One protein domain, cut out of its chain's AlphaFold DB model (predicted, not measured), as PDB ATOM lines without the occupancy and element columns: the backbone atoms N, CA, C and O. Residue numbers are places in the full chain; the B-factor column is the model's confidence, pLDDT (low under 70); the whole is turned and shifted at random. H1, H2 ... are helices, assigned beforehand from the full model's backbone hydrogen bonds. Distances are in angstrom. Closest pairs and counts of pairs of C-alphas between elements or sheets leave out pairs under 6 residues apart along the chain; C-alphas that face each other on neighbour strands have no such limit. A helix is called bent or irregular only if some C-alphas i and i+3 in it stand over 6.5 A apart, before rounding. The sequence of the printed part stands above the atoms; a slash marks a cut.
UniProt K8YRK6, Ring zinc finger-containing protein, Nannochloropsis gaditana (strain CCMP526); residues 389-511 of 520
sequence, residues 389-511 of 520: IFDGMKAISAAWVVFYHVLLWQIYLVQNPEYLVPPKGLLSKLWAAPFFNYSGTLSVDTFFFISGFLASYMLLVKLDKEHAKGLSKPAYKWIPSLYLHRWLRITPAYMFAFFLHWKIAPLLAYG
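What this domain is: This is residues 389 to 511 of the 520 residues of the protein "Ring zinc finger-containing protein" of Nannochloropsis gaditana (strain CCMP526) (UniProt K8YRK6). Picture a long, open V: one arm is H1 and H4, which overlap over part of their lengths and run opposite ways, and the other is the bent helix H5, which folds back after the turn at residues 468 to 474 with a gap between it and the first arm. At the open end, the long link of residues 411 to 432 makes a loop beyond H1, and the short H2 and H3 pack on H1; residues 483 to 511 of H5 stick out free. The printed part has 123 residues, with five named helices in the order H1, H2, H3, H4, H5 and no named strand; the class is all helix. It is only just extended, close to loose, with a radius of gyration of the C-alphas of 21.0 A, and spans 66 by 38 by 21 A, only just flat.

Where its parts are: Find C-alpha 389 at (240.469, 151.731, 214.470); from there H1 runs through residues 389 to 410, 31.7 A long. H2 is residues 433 to 436 and H3 is residues 438 to 441. Look next at C-alpha 443 at (235.907, 134.948, 211.212), where H4 begins; it runs to residue 467 over 36.8 A. H5, residues 475 to 511, was assigned as one helix by its hydrogen bonds but is bent: C-alphas 489 and 492 are 6.8 A apart. Its arm H5a, residues 475 to 489, is 21.4 A long, and its arm H5b, residues 492 to 511, is 27.8 A long and ends at C-alpha 511 at (228.435, 131.243, 178.466).

How they stand to each other: Begin at the hub, H1, which touches three helices. Residues 443 to 451 of H4 touch it, closest at the C-alphas of Ser 397 and Phe 447, 5.5 A apart; the two run opposite ways at a steep tilt of 36 degrees, only just past shallow. H1 touches H2 with residues 400 to 408 alone, closest at the C-alphas of Tyr 404 and Phe 436, 6.1 A. It touches H3 with residues 401 to 404 alone, closest at the C-alphas of Tyr 404 and Gly 440, 6.2 A. H3 and H4 meet only through their link. H5a and H5b touch no helix; their lines stand at a shallow tilt of 27 degrees, and H5b has a kink of 34 degrees near residue 504. Every O i to N i+4 pair is within hydrogen-bond range in H1, against 18 of 21 in H4, 9 of 11 in H5a and 12 of 16 in H5b; H2 and H3 are too short for such a pair.

The domain as a whole: The two C-alphas farthest apart, those of Lys 424 and Gly 470, are 66.5 A apart. The printed part has no cut, and the link from H1 to H2, 22 residues, is long. The mean pLDDT of the printed part is 74.1; look for values under 70 at residues 409 to 441, 470 to 472, 506 and 508 to 511.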
ATOM      1  N   ILE A 389     239.820 153.055 214.446       82.62
ATOM      2  CA  ILE A 389     240.469 151.731 214.470       82.62
ATOM      3  C   ILE A 389     239.442 150.602 214.256       82.62
ATOM      4  O   ILE A 389     239.717 149.657 213.518       82.62
ATOM      5  N   PHE A 390     238.237 150.709 214.829       83.25
ATOM      6  CA  PHE A 390     237.180 149.703 214.674       83.25
ATOM      7  C   PHE A 390     236.611 149.662 213.254       83.25
ATOM      8  O   PHE A 390     236.284 148.576 212.775       83.25
ATOM      9  N   ASP A 391     236.537 150.800 212.557       82.25
ATOM     10  CA  ASP A 391     236.168 150.832 211.135       82.25
ATOM     11  C   ASP A 391     237.206 150.075 210.279       82.25
ATOM     12  O   ASP A 391     236.835 149.272 209.419       82.25
ATOM     13  N   GLY A 392     238.502 150.232 210.582       83.69
ATOM     14  CA  GLY A 392     239.588 149.464 209.961       83.69
ATOM     15  C   GLY A 392     239.525 147.961 210.266       83.69
ATOM     16  O   GLY A 392     239.532 147.142 209.346       83.69
ATOM     17  N   MET A 393     239.386 147.577 211.540       85.88
ATOM     18  CA  MET A 393     239.229 146.168 211.946       85.88
ATOM     19  C   MET A 393     238.010 145.514 211.284       85.88
ATOM     20  O   MET A 393     238.075 144.368 210.838       85.88
ATOM     21  N   LYS A 394     236.902 146.254 211.168       85.06
ATOM     22  CA  LYS A 394     235.686 145.802 210.493       85.06
ATOM     23  C   LYS A 394     235.892 145.590 208.993       85.06
ATOM     24  O   LYS A 394     235.362 144.615 208.465       85.06
ATOM     25  N   ALA A 395     236.650 146.455 208.318       85.19
ATOM     26  CA  ALA A 395     236.992 146.275 206.909       85.19
ATOM     27  C   ALA A 395     237.848 145.014 206.688       85.19
ATOM     28  O   ALA A 395     237.531 144.207 205.816       85.19
ATOM     29  N   ILE A 396     238.869 144.797 207.528       85.81
ATOM     30  CA  ILE A 396     239.735 143.604 207.482       85.81
ATOM     31  C   ILE A 396     238.922 142.325 207.737       85.81
ATOM     32  O   ILE A 396     239.016 141.366 206.971       85.81
ATOM     33  N   SER A 397     238.078 142.315 208.772       86.31
ATOM     34  CA  SER A 397     237.232 141.162 209.107       86.31
ATOM     35  C   SER A 397     236.195 140.866 208.012       86.31
ATOM     36  O   SER A 397     236.021 139.709 207.638       86.31
ATOM     37  N   ALA A 398     235.579 141.890 207.408       85.25
ATOM     38  CA  ALA A 398     234.690 141.707 206.258       85.25
ATOM     39  C   ALA A 398     235.422 141.129 205.033       85.25
ATOM     40  O   ALA A 398     234.899 140.232 204.372       85.25
ATOM     41  N   ALA A 399     236.639 141.604 204.744       86.00
ATOM     42  CA  ALA A 399     237.457 141.093 203.648       86.00
ATOM     43  C   ALA A 399     237.840 139.617 203.855       86.00
ATOM     44  O   ALA A 399     237.740 138.831 202.916       86.00
ATOM     45  N   TRP A 400     238.200 139.216 205.081       84.31
ATOM     46  CA  TRP A 400     238.480 137.814 205.415       84.31
ATOM     47  C   TRP A 400     237.232 136.931 205.254       84.31
ATOM     48  O   TRP A 400     237.313 135.899 204.590       84.31
ATOM     49  N   VAL A 401     236.063 137.361 205.745       83.94
ATOM     50  CA  VAL A 401     234.797 136.628 205.547       83.94
ATOM     51  C   VAL A 401     234.493 136.424 204.058       83.94
ATOM     52  O   VAL A 401     234.145 135.310 203.663       83.94
ATOM     53  N   VAL A 402     234.657 137.449 203.214       84.19
ATOM     54  CA  VAL A 402     234.464 137.322 201.756       84.19
ATOM     55  C   VAL A 402     235.488 136.366 201.140       84.19
ATOM     56  O   VAL A 402     235.106 135.466 200.397       84.19
ATOM     57  N   PHE A 403     236.771 136.517 201.472       81.44
ATOM     58  CA  PHE A 403     237.863 135.697 200.940       81.44
ATOM     59  C   PHE A 403     237.701 134.208 201.283       81.44
ATOM     60  O   PHE A 403     237.850 133.357 200.405       81.44
ATOM     61  N   TYR A 404     237.297 133.900 202.521       79.50
ATOM     62  CA  TYR A 404     236.957 132.545 202.956       79.50
ATOM     63  C   TYR A 404     235.818 131.949 202.118       79.50
ATOM     64  O   TYR A 404     235.970 130.864 201.558       79.50
ATOM     65  N   HIS A 405     234.694 132.662 201.980       78.69
ATOM     66  CA  HIS A 405     233.535 132.150 201.244       78.69
ATOM     67  C   HIS A 405     233.815 131.983 199.747       78.69
ATOM     68  O   HIS A 405     233.367 131.000 199.159       78.69
ATOM     69  N   VAL A 406     234.574 132.894 199.125       78.44
ATOM     70  CA  VAL A 406     234.993 132.746 197.723       78.44
ATOM     71  C   VAL A 406     235.778 131.448 197.542       78.44
ATOM     72  O   VAL A 406     235.431 130.655 196.673       78.44
ATOM     73  N   LEU A 407     236.787 131.187 198.376       70.31
ATOM     74  CA  LEU A 407     237.595 129.972 198.259       70.31
ATOM     75  C   LEU A 407     236.800 128.703 198.593       70.31
ATOM     76  O   LEU A 407     236.914 127.722 197.861       70.31
ATOM     77  N   LEU A 408     235.938 128.736 199.615       71.19
ATOM     78  CA  LEU A 408     235.061 127.617 199.975       71.19
ATOM     79  C   LEU A 408     234.174 127.177 198.800       71.19
ATOM     80  O   LEU A 408     234.052 125.981 198.547       71.19
ATOM     81  N   TRP A 409     233.578 128.123 198.066       67.38
ATOM     82  CA  TRP A 409     232.750 127.802 196.899       67.38
ATOM     83  C   TRP A 409     233.578 127.426 195.662       67.38
ATOM     84  O   TRP A 409     233.158 126.559 194.899       67.38
ATOM     85  N   GLN A 410     234.763 128.015 195.472       65.81
ATOM     86  CA  GLN A 410     235.641 127.687 194.339       65.81
ATOM     87  C   GLN A 410     236.246 126.276 194.426       65.81
ATOM     88  O   GLN A 410     236.502 125.682 193.384       65.81
ATOM     89  N   ILE A 411     236.401 125.686 195.621       61.06
ATOM     90  CA  ILE A 411     236.839 124.280 195.776       61.06
ATOM     91  C   ILE A 411     235.951 123.310 194.970       61.06
ATOM     92  O   ILE A 411     236.466 122.348 194.411       61.06
ATOM     93  N   TYR A 412     234.649 123.592 194.833       55.16
ATOM     94  CA  TYR A 412     233.705 122.772 194.056       55.16
ATOM     95  C   TYR A 412     233.767 122.998 192.531       55.16
ATOM     96  O   TYR A 412     233.064 122.318 191.787       55.16
ATOM     97  N   LEU A 413     234.564 123.963 192.056       59.75
ATOM     98  CA  LEU A 413     234.663 124.366 190.644       59.75
ATOM     99  C   LEU A 413     236.086 124.221 190.067       59.75
ATOM    100  O   LEU A 413     236.295 124.431 188.872       59.75
ATOM    101  N   VAL A 414     237.074 123.869 190.896       63.28
ATOM    102  CA  VAL A 414     238.475 123.713 190.486       63.28
ATOM    103  C   VAL A 414     238.696 122.366 189.791       63.28
ATOM    104  O   VAL A 414     238.528 121.308 190.387       63.28
ATOM    105  N   GLN A 415     239.159 122.417 188.540       56.28
ATOM    106  CA  GLN A 415     239.440 121.229 187.718       56.28
ATOM    107  C   GLN A 415     240.646 120.403 188.210       56.28
ATOM    108  O   GLN A 415     240.705 119.207 187.952       56.28
ATOM    109  N   ASN A 416     241.583 121.028 188.936       62.78
ATOM    110  CA  ASN A 416     242.819 120.407 189.435       62.78
ATOM    111  C   ASN A 416     242.880 120.459 190.980       62.78
ATOM    112  O   ASN A 416     243.669 121.235 191.533       62.78
ATOM    113  N   PRO A 417     242.042 119.692 191.705       56.62
ATOM    114  CA  PRO A 417     241.879 119.839 193.153       56.62
ATOM    115  C   PRO A 417     243.162 119.571 193.954       56.62
ATOM    116  O   PRO A 417     243.369 120.220 194.976       56.62
ATOM    117  N   GLU A 418     244.067 118.705 193.480       57.50
ATOM    118  CA  GLU A 418     245.322 118.354 194.175       57.50
ATOM    119  C   GLU A 418     246.259 119.545 194.450       57.50
ATOM    120  O   GLU A 418     247.030 119.522 195.410       57.50
ATOM    121  N   TYR A 419     246.193 120.603 193.634       62.22
ATOM    122  CA  TYR A 419     246.989 121.824 193.823       62.22
ATOM    123  C   TYR A 419     246.430 122.750 194.910       62.22
ATOM    124  O   TYR A 419     247.135 123.643 195.391       62.22
ATOM    125  N   LEU A 420     245.177 122.547 195.320       59.22
ATOM    126  CA  LEU A 420     244.502 123.363 196.323       59.22
ATOM    127  C   LEU A 420     244.305 122.578 197.625       59.22
ATOM    128  O   LEU A 420     244.699 123.050 198.687       59.22
ATOM    129  N   VAL A 421     243.760 121.368 197.536       55.50
ATOM    130  CA  VAL A 421     243.381 120.496 198.655       55.50
ATOM    131  C   VAL A 421     244.621 119.804 199.263       55.50
ATOM    132  O   VAL A 421     245.581 119.507 198.545       55.50
ATOM    133  N   PRO A 422     244.661 119.536 200.584       50.50
ATOM    134  CA  PRO A 422     245.717 118.717 201.183       50.50
ATOM    135  C   PRO A 422     245.759 117.299 200.565       50.50
ATOM    136  O   PRO A 422     244.708 116.800 200.171       50.50
ATOM    137  N   PRO A 423     246.920 116.613 200.478       44.31
ATOM    138  CA  PRO A 423     248.161 116.857 201.226       44.31
ATOM    139  C   PRO A 423     249.158 117.828 200.592       44.31
ATOM    140  O   PRO A 423     249.918 118.462 201.321       44.31
ATOM    141  N   LYS A 424     249.186 117.952 199.263       49.38
ATOM    142  CA  LYS A 424     250.224 118.717 198.543       49.38
ATOM    143  C   LYS A 424     249.785 120.136 198.161       49.38
ATOM    144  O   LYS A 424     250.643 120.973 197.879       49.38
ATOM    145  N   GLY A 425     248.480 120.404 198.156       60.53
ATOM    146  CA  GLY A 425     247.918 121.675 197.724       60.53
ATOM    147  C   GLY A 425     248.094 122.833 198.709       60.53
ATOM    148  O   GLY A 425     248.527 122.673 199.849       60.53
ATOM    149  N   LEU A 426     247.735 124.036 198.256       61.66
ATOM    150  CA  LEU A 426     247.909 125.294 198.991       61.66
ATOM    151  C   LEU A 426     247.358 125.264 200.432       61.66
ATOM    152  O   LEU A 426     247.959 125.866 201.322       61.66
ATOM    153  N   LEU A 427     246.249 124.554 200.660       60.81
ATOM    154  CA  LEU A 427     245.537 124.484 201.937       60.81
ATOM    155  C   LEU A 427     246.230 123.611 203.002       60.81
ATOM    156  O   LEU A 427     245.875 123.718 204.174       60.81
ATOM    157  N   SER A 428     247.225 122.782 202.652       54.50
ATOM    158  CA  SER A 428     247.997 122.016 203.651       54.50
ATOM    159  C   SER A 428     249.092 122.834 204.342       54.50
ATOM    160  O   SER A 428     249.666 122.394 205.338       54.50
ATOM    161  N   LYS A 429     249.392 124.039 203.842       61.53
ATOM    162  CA  LYS A 429     250.436 124.902 204.404       61.53
ATOM    163  C   LYS A 429     249.987 125.472 205.752       61.53
ATOM    164  O   LYS A 429     248.878 125.985 205.878       61.53
ATOM    165  N   LEU A 430     250.881 125.467 206.744       54.00
ATOM    166  CA  LEU A 430     250.580 125.915 208.115       54.00
ATOM    167  C   LEU A 430     250.027 127.351 208.194       54.00
ATOM    168  O   LEU A 430     249.161 127.626 209.017       54.00
ATOM    169  N   TRP A 431     250.475 128.253 207.312       58.94
ATOM    170  CA  TRP A 431     249.947 129.621 207.235       58.94
ATOM    171  C   TRP A 431     248.534 129.700 206.642       58.94
ATOM    172  O   TRP A 431     247.827 130.662 206.911       58.94
ATOM    173  N   ALA A 432     248.123 128.714 205.841       58.59
ATOM    174  CA  ALA A 432     246.835 128.672 205.151       58.59
ATOM    175  C   ALA A 432     245.733 128.078 206.051       58.59
ATOM    176  O   ALA A 432     244.595 128.553 206.050       58.59
ATOM    177  N   ALA A 433     246.089 127.097 206.886       54.34
ATOM    178  CA  ALA A 433     245.185 126.424 207.818       54.34
ATOM    179  C   ALA A 433     244.269 127.356 208.658       54.34
ATOM    180  O   ALA A 433     243.059 127.111 208.662       54.34
ATOM    181  N   PRO A 434     244.753 128.429 209.328       55.69
ATOM    182  CA  PRO A 434     243.886 129.298 210.132       55.69
ATOM    183  C   PRO A 434     242.916 130.154 209.301       55.69
ATOM    184  O   PRO A 434     241.884 130.564 209.827       55.69
ATOM    185  N   PHE A 435     243.203 130.413 208.020       57.72
ATOM    186  CA  PHE A 435     242.332 131.224 207.164       57.72
ATOM    187  C   PHE A 435     241.239 130.408 206.466       57.72
ATOM    188  O   PHE A 435     240.200 130.988 206.150       57.72
ATOM    189  N   PHE A 436     241.457 129.106 206.224       56.09
ATOM    190  CA  PHE A 436     240.629 128.304 205.303       56.09
ATOM    191  C   PHE A 436     240.038 127.002 205.868       56.09
ATOM    192  O   PHE A 436     239.101 126.472 205.274       56.09
ATOM    193  N   ASN A 437     240.527 126.487 207.001       54.72
ATOM    194  CA  ASN A 437     239.897 125.340 207.673       54.72
ATOM    195  C   ASN A 437     238.755 125.824 208.597       54.72
ATOM    196  O   ASN A 437     238.257 126.938 208.442       54.72
ATOM    197  N   TYR A 438     238.331 125.014 209.578       51.53
ATOM    198  CA  TYR A 438     237.255 125.356 210.533       51.53
ATOM    199  C   TYR A 438     237.438 126.708 211.262       51.53
ATOM    200  O   TYR A 438     236.456 127.329 211.656       51.53
ATOM    201  N   SER A 439     238.669 127.208 211.407       57.78
ATOM    202  CA  SER A 439     238.932 128.551 211.948       57.78
ATOM    203  C   SER A 439     238.376 129.682 211.067       57.78
ATOM    204  O   SER A 439     237.993 130.729 211.584       57.78
ATOM    205  N   GLY A 440     238.278 129.473 209.748       62.03
ATOM    206  CA  GLY A 440     237.790 130.469 208.791       62.03
ATOM    207  C   GLY A 440     236.300 130.793 208.949       62.03
ATOM    208  O   GLY A 440     235.918 131.956 208.823       62.03
ATOM    209  N   THR A 441     235.461 129.815 209.322       64.50
ATOM    210  CA  THR A 441     234.029 130.066 209.583       64.50
ATOM    211  C   THR A 441     233.803 130.983 210.786       64.50
ATOM    212  O   THR A 441     232.867 131.777 210.774       64.50
ATOM    213  N   LEU A 442     234.688 130.936 211.789       70.81
ATOM    214  CA  LEU A 442     234.615 131.763 213.004       70.81
ATOM    215  C   LEU A 442     235.015 133.234 212.760       70.81
ATOM    216  O   LEU A 442     234.766 134.103 213.595       70.81
ATOM    217  N   SER A 443     235.586 133.561 211.592       74.31
ATOM    218  CA  SER A 443     235.907 134.948 211.212       74.31
ATOM    219  C   SER A 443     234.669 135.865 211.215       74.31
ATOM    220  O   SER A 443     234.765 137.064 211.500       74.31
ATOM    221  N   VAL A 444     233.483 135.297 210.960       81.12
ATOM    222  CA  VAL A 444     232.214 136.037 210.921       81.12
ATOM    223  C   VAL A 444     231.791 136.576 212.295       81.12
ATOM    224  O   VAL A 444     231.193 137.651 212.375       81.12
ATOM    225  N   ASP A 445     232.172 135.899 213.380       85.62
ATOM    226  CA  ASP A 445     231.817 136.298 214.746       85.62
ATOM    227  C   ASP A 445     232.523 137.599 215.138       85.62
ATOM    228  O   ASP A 445     231.917 138.490 215.736       85.62
ATOM    229  N   THR A 446     233.773 137.774 214.694       84.50
ATOM    230  CA  THR A 446     234.535 139.024 214.865       84.50
ATOM    231  C   THR A 446     233.842 140.190 214.149       84.50
ATOM    232  O   THR A 446     233.671 141.270 214.725       84.50
ATOM    233  N   PHE A 447     233.368 139.974 212.916       84.88
ATOM    234  CA  PHE A 447     232.641 140.987 212.146       84.88
ATOM    235  C   PHE A 447     231.324 141.389 212.825       84.88
ATOM    236  O   PHE A 447     230.999 142.584 212.900       84.88
ATOM    237  N   PHE A 448     230.559 140.412 213.326       83.38
ATOM    238  CA  PHE A 448     229.301 140.666 214.024       83.38
ATOM    239  C   PHE A 448     229.512 141.322 215.391       83.38
ATOM    240  O   PHE A 448     228.785 142.267 215.698       83.38
ATOM    241  N   PHE A 449     230.523 140.918 216.163       88.44
ATOM    242  CA  PHE A 449     230.856 141.514 217.458       88.44
ATOM    243  C   PHE A 449     231.185 143.007 217.329       88.44
ATOM    244  O   PHE A 449     230.511 143.841 217.937       88.44
ATOM    245  N   ILE A 450     232.132 143.371 216.452       88.62
ATOM    246  CA  ILE A 450     232.517 144.774 216.208       88.62
ATOM    247  C   ILE A 450     231.320 145.582 215.677       88.62
ATOM    248  O   ILE A 450     231.065 146.709 216.109       88.62
ATOM    249  N   SER A 451     230.540 144.996 214.763       86.75
ATOM    250  CA  SER A 451     229.343 145.639 214.204       86.75
ATOM    251  C   SER A 451     228.209 145.814 215.217       86.75
ATOM    252  O   SER A 451     227.428 146.757 215.082       86.75
ATOM    253  N   GLY A 452     228.102 144.921 216.203       87.12
ATOM    254  CA  GLY A 452     227.157 145.000 217.312       87.12
ATOM    255  C   GLY A 452     227.559 146.078 218.312       87.12
ATOM    256  O   GLY A 452     226.747 146.951 218.609       87.12
ATOM    257  N   PHE A 453     228.824 146.076 218.744       88.62
ATOM    258  CA  PHE A 453     229.391 147.061 219.668       88.62
ATOM    259  C   PHE A 453     229.246 148.502 219.160       88.62
ATOM    260  O   PHE A 453     228.712 149.362 219.860       88.62
ATOM    261  N   LEU A 454     229.634 148.776 217.909       86.81
ATOM    262  CA  LEU A 454     229.498 150.125 217.349       86.81
ATOM    263  C   LEU A 454     228.021 150.541 217.211       86.81
ATOM    264  O   LEU A 454     227.688 151.715 217.375       86.81
ATOM    265  N   ALA A 455     227.114 149.593 216.945       85.25
ATOM    266  CA  ALA A 455     225.682 149.868 216.861       85.25
ATOM    267  C   ALA A 455     225.039 150.142 218.234       85.25
ATOM    268  O   ALA A 455     224.192 151.032 218.324       85.25
ATOM    269  N   SER A 456     225.438 149.427 219.293       87.00
ATOM    270  CA  SER A 456     224.944 149.664 220.656       87.00
ATOM    271  C   SER A 456     225.513 150.956 221.245       87.00
ATOM    272  O   SER A 456     224.747 151.753 221.783       87.00
ATOM    273  N   TYR A 457     226.801 151.250 221.044       87.31
ATOM    274  CA  TYR A 457     227.399 152.535 221.422       87.31
ATOM    275  C   TYR A 457     226.681 153.720 220.747       87.31
ATOM    276  O   TYR A 457     226.232 154.653 221.413       87.31
ATOM    277  N   MET A 458     226.468 153.651 219.426       84.75
ATOM    278  CA  MET A 458     225.749 154.691 218.673       84.75
ATOM    279  C   MET A 458     224.255 154.790 219.026       84.75
ATOM    280  O   MET A 458     223.626 155.806 218.716       84.75
ATOM    281  N   LEU A 459     223.671 153.764 219.653       85.00
ATOM    282  CA  LEU A 459     222.329 153.818 220.235       85.00
ATOM    283  C   LEU A 459     222.352 154.520 221.599       85.00
ATOM    284  O   LEU A 459     221.568 155.444 221.799       85.00
ATOM    285  N   LEU A 460     223.273 154.157 222.496       85.56
ATOM    286  CA  LEU A 460     223.428 154.786 223.814       85.56
ATOM    287  C   LEU A 460     223.665 156.299 223.691       85.56
ATOM    288  O   LEU A 460     222.923 157.083 224.278       85.56
ATOM    289  N   VAL A 461     224.589 156.721 222.820       86.06
ATOM    290  CA  VAL A 461     224.870 158.145 222.542       86.06
ATOM    291  C   VAL A 461     223.656 158.894 221.967       86.06
ATOM    292  O   VAL A 461     223.561 160.112 222.108       86.06
ATOM    293  N   LYS A 462     222.710 158.205 221.313       83.25
ATOM    294  CA  LYS A 462     221.445 158.813 220.862       83.25
ATOM    295  C   LYS A 462     220.407 158.880 221.976       83.25
ATOM    296  O   LYS A 462     219.731 159.897 222.081       83.25
ATOM    297  N   LEU A 463     220.277 157.827 222.783       82.94
ATOM    298  CA  LEU A 463     219.334 157.783 223.901       82.94
ATOM    299  C   LEU A 463     219.676 158.848 224.945       82.94
ATOM    300  O   LEU A 463     218.789 159.599 225.332       82.94
ATOM    301  N   ASP A 464     220.953 158.992 225.299       84.44
ATOM    302  CA  ASP A 464     221.448 160.049 226.188       84.44
ATOM    303  C   ASP A 464     221.128 161.456 225.642       84.44
ATOM    304  O   ASP A 464     220.526 162.284 226.322       84.44
ATOM    305  N   LYS A 465     221.380 161.695 224.346       83.25
ATOM    306  CA  LYS A 465     221.060 162.973 223.678       83.25
ATOM    307  C   LYS A 465     219.565 163.266 223.526       83.25
ATOM    308  O   LYS A 465     219.213 164.431 223.370       83.25
ATOM    309  N   GLU A 466     218.686 162.266 223.524       79.69
ATOM    310  CA  GLU A 466     217.229 162.481 223.552       79.69
ATOM    311  C   GLU A 466     216.716 162.633 224.997       79.69
ATOM    312  O   GLU A 466     215.815 163.435 225.241       79.69
ATOM    313  N   HIS A 467     217.331 161.945 225.963       76.88
ATOM    314  CA  HIS A 467     217.057 162.081 227.396       76.88
ATOM    315  C   HIS A 467     217.433 163.477 227.913       76.88
ATOM    316  O   HIS A 467     216.621 164.126 228.568       76.88
ATOM    317  N   ALA A 468     218.592 164.007 227.506       75.62
ATOM    318  CA  ALA A 468     219.034 165.374 227.796       75.62
ATOM    319  C   ALA A 468     218.120 166.475 227.210       75.62
ATOM    320  O   ALA A 468     218.202 167.625 227.626       75.62
ATOM    321  N   LYS A 469     217.225 166.137 226.268       77.50
ATOM    322  CA  LYS A 469     216.176 167.034 225.739       77.50
ATOM    323  C   LYS A 469     214.824 166.860 226.450       77.50
ATOM    324  O   LYS A 469     213.813 167.359 225.961       77.50
ATOM    325  N   GLY A 470     214.764 166.061 227.517       66.19
ATOM    326  CA  GLY A 470     213.521 165.631 228.168       66.19
ATOM    327  C   GLY A 470     212.646 164.699 227.315       66.19
ATOM    328  O   GLY A 470     211.559 164.309 227.738       66.19
ATOM    329  N   LEU A 471     213.091 164.303 226.117       65.00
ATOM    330  CA  LEU A 471     212.256 163.644 225.110       65.00
ATOM    331  C   LEU A 471     212.297 162.111 225.239       65.00
ATOM    332  O   LEU A 471     212.520 161.387 224.262       65.00
ATOM    333  N   SER A 472     212.078 161.623 226.463       63.53
ATOM    334  CA  SER A 472     212.119 160.202 226.830       63.53
ATOM    335  C   SER A 472     210.983 159.408 226.168       63.53
ATOM    336  O   SER A 472     209.896 159.212 226.713       63.53
ATOM    337  N   LYS A 473     211.225 158.958 224.934       70.94
ATOM    338  CA  LYS A 473     210.324 158.067 224.195       70.94
ATOM    339  C   LYS A 473     210.417 156.663 224.813       70.94
ATOM    340  O   LYS A 473     211.519 156.117 224.877       70.94
ATOM    341  N   PRO A 474     209.299 156.033 225.219       75.44
ATOM    342  CA  PRO A 474     209.337 154.703 225.819       75.44
ATOM    343  C   PRO A 474     209.824 153.651 224.813       75.44
ATOM    344  O   PRO A 474     209.589 153.775 223.607       75.44
ATOM    345  N   ALA A 475     210.474 152.598 225.321       73.12
ATOM    346  CA  ALA A 475     211.181 151.578 224.537       73.12
ATOM    347  C   ALA A 475     210.376 151.036 223.341       73.12
ATOM    348  O   ALA A 475     210.879 150.983 222.216       73.12
ATOM    349  N   TYR A 476     209.091 150.732 223.556       77.00
ATOM    350  CA  TYR A 476     208.195 150.186 222.533       77.00
ATOM    351  C   TYR A 476     207.971 151.104 221.314       77.00
ATOM    352  O   TYR A 476     207.530 150.617 220.278       77.00
ATOM    353  N   LYS A 477     208.279 152.410 221.392       78.38
ATOM    354  CA  LYS A 477     208.154 153.344 220.254       78.38
ATOM    355  C   LYS A 477     209.428 153.462 219.418       78.38
ATOM    356  O   LYS A 477     209.330 153.611 218.203       78.38
ATOM    357  N   TRP A 478     210.616 153.410 220.025       78.88
ATOM    358  CA  TRP A 478     211.873 153.577 219.280       78.88
ATOM    359  C   TRP A 478     212.488 152.258 218.804       78.88
ATOM    360  O   TRP A 478     213.124 152.251 217.749       78.88
ATOM    361  N   ILE A 479     212.252 151.138 219.498       82.56
ATOM    362  CA  ILE A 479     212.764 149.819 219.085       82.56
ATOM    363  C   ILE A 479     212.243 149.412 217.687       82.56
ATOM    364  O   ILE A 479     213.078 149.101 216.832       82.56
ATOM    365  N   PRO A 480     210.930 149.480 217.368       84.06
ATOM    366  CA  PRO A 480     210.441 149.127 216.031       84.06
ATOM    367  C   PRO A 480     210.980 150.054 214.936       84.06
ATOM    368  O   PRO A 480     211.311 149.593 213.848       84.06
ATOM    369  N   SER A 481     211.133 151.349 215.234       81.81
ATOM    370  CA  SER A 481     211.695 152.340 214.306       81.81
ATOM    371  C   SER A 481     213.156 152.030 213.943       81.81
ATOM    372  O   SER A 481     213.540 152.093 212.772       81.81
ATOM    373  N   LEU A 482     213.959 151.597 214.922       82.38
ATOM    374  CA  LEU A 482     215.343 151.167 214.709       82.38
ATOM    375  C   LEU A 482     215.418 149.932 213.799       82.38
ATOM    376  O   LEU A 482     216.197 149.925 212.843       82.38
ATOM    377  N   TYR A 483     214.594 148.910 214.053       84.56
ATOM    378  CA  TYR A 483     214.548 147.709 213.213       84.56
ATOM    379  C   TYR A 483     214.020 147.998 211.803       84.56
ATOM    380  O   TYR A 483     214.617 147.529 210.834       84.56
ATOM    381  N   LEU A 484     212.984 148.831 211.662       88.19
ATOM    382  CA  LEU A 484     212.447 149.250 210.367       88.19
ATOM    383  C   LEU A 484     213.504 149.992 209.535       88.19
ATOM    384  O   LEU A 484     213.705 149.659 208.371       88.19
ATOM    385  N   HIS A 485     214.247 150.931 210.130       80.75
ATOM    386  CA  HIS A 485     215.347 151.617 209.443       80.75
ATOM    387  C   HIS A 485     216.491 150.649 209.078       80.75
ATOM    388  O   HIS A 485     217.118 150.798 208.024       80.75
ATOM    389  N   ARG A 486     216.779 149.640 209.912       84.31
ATOM    390  CA  ARG A 486     217.782 148.604 209.607       84.31
ATOM    391  C   ARG A 486     217.354 147.751 208.409       84.31
ATOM    392  O   ARG A 486     218.173 147.504 207.528       84.31
ATOM    393  N   TRP A 487     216.079 147.363 208.359       84.12
ATOM    394  CA  TRP A 487     215.481 146.586 207.273       84.12
ATOM    395  C   TRP A 487     215.426 147.384 205.963       84.12
ATOM    396  O   TRP A 487     216.018 146.968 204.971       84.12
ATOM    397  N   LEU A 488     214.852 148.593 205.975       87.62
ATOM    398  CA  LEU A 488     214.783 149.479 204.802       87.62
ATOM    399  C   LEU A 488     216.164 149.813 204.208       87.62
ATOM    400  O   LEU A 488     216.266 150.048 203.006       87.62
ATOM    401  N   ARG A 489     217.234 149.808 205.018       83.25
ATOM    402  CA  ARG A 489     218.609 150.006 204.534       83.25
ATOM    403  C   ARG A 489     219.209 148.765 203.861       83.25
ATOM    404  O   ARG A 489     219.996 148.928 202.934       83.25
ATOM    405  N   ILE A 490     218.902 147.552 204.330       82.62
ATOM    406  CA  ILE A 490     219.534 146.318 203.823       82.62
ATOM    407  C   ILE A 490     218.752 145.676 202.670       82.62
ATOM    408  O   ILE A 490     219.363 145.156 201.736       82.62
ATOM    409  N   THR A 491     217.419 145.767 202.685       83.25
ATOM    410  CA  THR A 491     216.540 145.144 201.685       83.25
ATOM    411  C   THR A 491     216.866 145.543 200.238       83.25
ATOM    412  O   THR A 491     216.943 144.633 199.417       83.25
ATOM    413  N   PRO A 492     217.140 146.816 199.876       83.19
ATOM    414  CA  PRO A 492     217.452 147.172 198.486       83.19
ATOM    415  C   PRO A 492     218.706 146.469 197.944       83.19
ATOM    416  O   PRO A 492     218.691 145.944 196.832       83.19
ATOM    417  N   ALA A 493     219.772 146.397 198.749       80.62
ATOM    418  CA  ALA A 493     221.014 145.725 198.371       80.62
ATOM    419  C   ALA A 493     220.848 144.196 198.313       80.62
ATOM    420  O   ALA A 493     221.357 143.554 197.395       80.62
ATOM    421  N   TYR A 494     220.095 143.616 199.253       79.88
ATOM    422  CA  TYR A 494     219.795 142.184 199.260       79.88
ATOM    423  C   TYR A 494     218.927 141.768 198.062       79.88
ATOM    424  O   TYR A 494     219.253 140.800 197.380       79.88
ATOM    425  N   MET A 495     217.875 142.531 197.746       81.88
ATOM    426  CA  MET A 495     217.014 142.285 196.582       81.88
ATOM    427  C   MET A 495     217.785 142.399 195.263       81.88
ATOM    428  O   MET A 495     217.562 141.598 194.359       81.88
ATOM    429  N   PHE A 496     218.731 143.341 195.160       84.50
ATOM    430  CA  PHE A 496     219.632 143.435 194.011       84.50
ATOM    431  C   PHE A 496     220.539 142.201 193.894       84.50
ATOM    432  O   PHE A 496     220.582 141.579 192.836       84.50
ATOM    433  N   ALA A 497     221.198 141.779 194.979       79.56
ATOM    434  CA  ALA A 497     222.041 140.579 194.983       79.56
ATOM    435  C   ALA A 497     221.249 139.294 194.657       79.56
ATOM    436  O   ALA A 497     221.710 138.461 193.876       79.56
ATOM    437  N   PHE A 498     220.030 139.161 195.187       81.31
ATOM    438  CA  PHE A 498     219.115 138.064 194.868       81.31
ATOM    439  C   PHE A 498     218.694 138.077 193.390       81.31
ATOM    440  O   PHE A 498     218.691 137.031 192.743       81.31
ATOM    441  N   PHE A 499     218.407 139.252 192.819       81.50
ATOM    442  CA  PHE A 499     218.110 139.397 191.392       81.50
ATOM    443  C   PHE A 499     219.308 139.017 190.506       81.50
ATOM    444  O   PHE A 499     219.130 138.273 189.539       81.50
ATOM    445  N   LEU A 500     220.527 139.454 190.854       79.94
ATOM    446  CA  LEU A 500     221.753 139.036 190.162       79.94
ATOM    447  C   LEU A 500     221.899 137.508 190.177       79.94
ATOM    448  O   LEU A 500     222.119 136.902 189.129       79.94
ATOM    449  N   HIS A 501     221.728 136.877 191.341       74.44
ATOM    450  CA  HIS A 501     221.841 135.426 191.485       74.44
ATOM    451  C   HIS A 501     220.749 134.668 190.708       74.44
ATOM    452  O   HIS A 501     221.052 133.719 189.992       74.44
ATOM    453  N   TRP A 502     219.488 135.101 190.781       78.06
ATOM    454  CA  TRP A 502     218.379 134.389 190.135       78.06
ATOM    455  C   TRP A 502     218.326 134.582 188.613       78.06
ATOM    456  O   TRP A 502     217.945 133.656 187.896       78.06
ATOM    457  N   LYS A 503     218.665 135.771 188.096       77.75
ATOM    458  CA  LYS A 503     218.491 136.099 186.669       77.75
ATOM    459  C   LYS A 503     219.789 136.174 185.873       77.75
ATOM    460  O   LYS A 503     219.781 135.777 184.714       77.75
ATOM    461  N   ILE A 504     220.885 136.652 186.460       74.56
ATOM    462  CA  ILE A 504     222.130 136.929 185.723       74.56
ATOM    463  C   ILE A 504     223.165 135.812 185.898       74.56
ATOM    464  O   ILE A 504     223.790 135.424 184.914       74.56
ATOM    465  N   ALA A 505     223.299 135.213 187.085       71.44
ATOM    466  CA  ALA A 505     224.190 134.067 187.288       71.44
ATOM    467  C   ALA A 505     223.920 132.875 186.337       71.44
ATOM    468  O   ALA A 505     224.892 132.383 185.763       71.44
ATOM    469  N   PRO A 506     222.667 132.428 186.072       67.69
ATOM    470  CA  PRO A 506     222.436 131.380 185.075       67.69
ATOM    471  C   PRO A 506     222.823 131.816 183.654       67.69
ATOM    472  O   PRO A 506     223.447 131.039 182.938       67.69
ATOM    473  N   LEU A 507     222.531 133.061 183.249       70.88
ATOM    474  CA  LEU A 507     222.925 133.586 181.932       70.88
ATOM    475  C   LEU A 507     224.450 133.587 181.744       70.88
ATOM    476  O   LEU A 507     224.933 133.222 180.675       70.88
ATOM    477  N   LEU A 508     225.207 133.936 182.789       65.06
ATOM    478  CA  LEU A 508     226.671 133.874 182.780       65.06
ATOM    479  C   LEU A 508     227.189 132.426 182.755       65.06
ATOM    480  O   LEU A 508     228.127 132.133 182.017       65.06
ATOM    481  N   ALA A 509     226.555 131.505 183.490       60.03
ATOM    482  CA  ALA A 509     226.928 130.089 183.494       60.03
ATOM    483  C   ALA A 509     226.747 129.425 182.115       60.03
ATOM    484  O   ALA A 509     227.603 128.650 181.684       60.03
ATOM    485  N   TYR A 510     225.687 129.764 181.370       55.03
ATOM    486  CA  TYR A 510     225.501 129.246 180.010       55.03
ATOM    487  C   TYR A 510     226.610 129.679 179.036       55.03
ATOM    488  O   TYR A 510     226.862 128.959 178.071       55.03
ATOM    489  N   GLY A 511     227.321 130.783 179.300       55.16
ATOM    490  CA  GLY A 511     228.435 131.243 178.466       55.16
ATOM    491  C   GLY A 511     229.619 130.268 178.408       55.16
ATOM    492  O   GLY A 511     230.212 130.102 177.346       55.16
TER     493      GLY A 511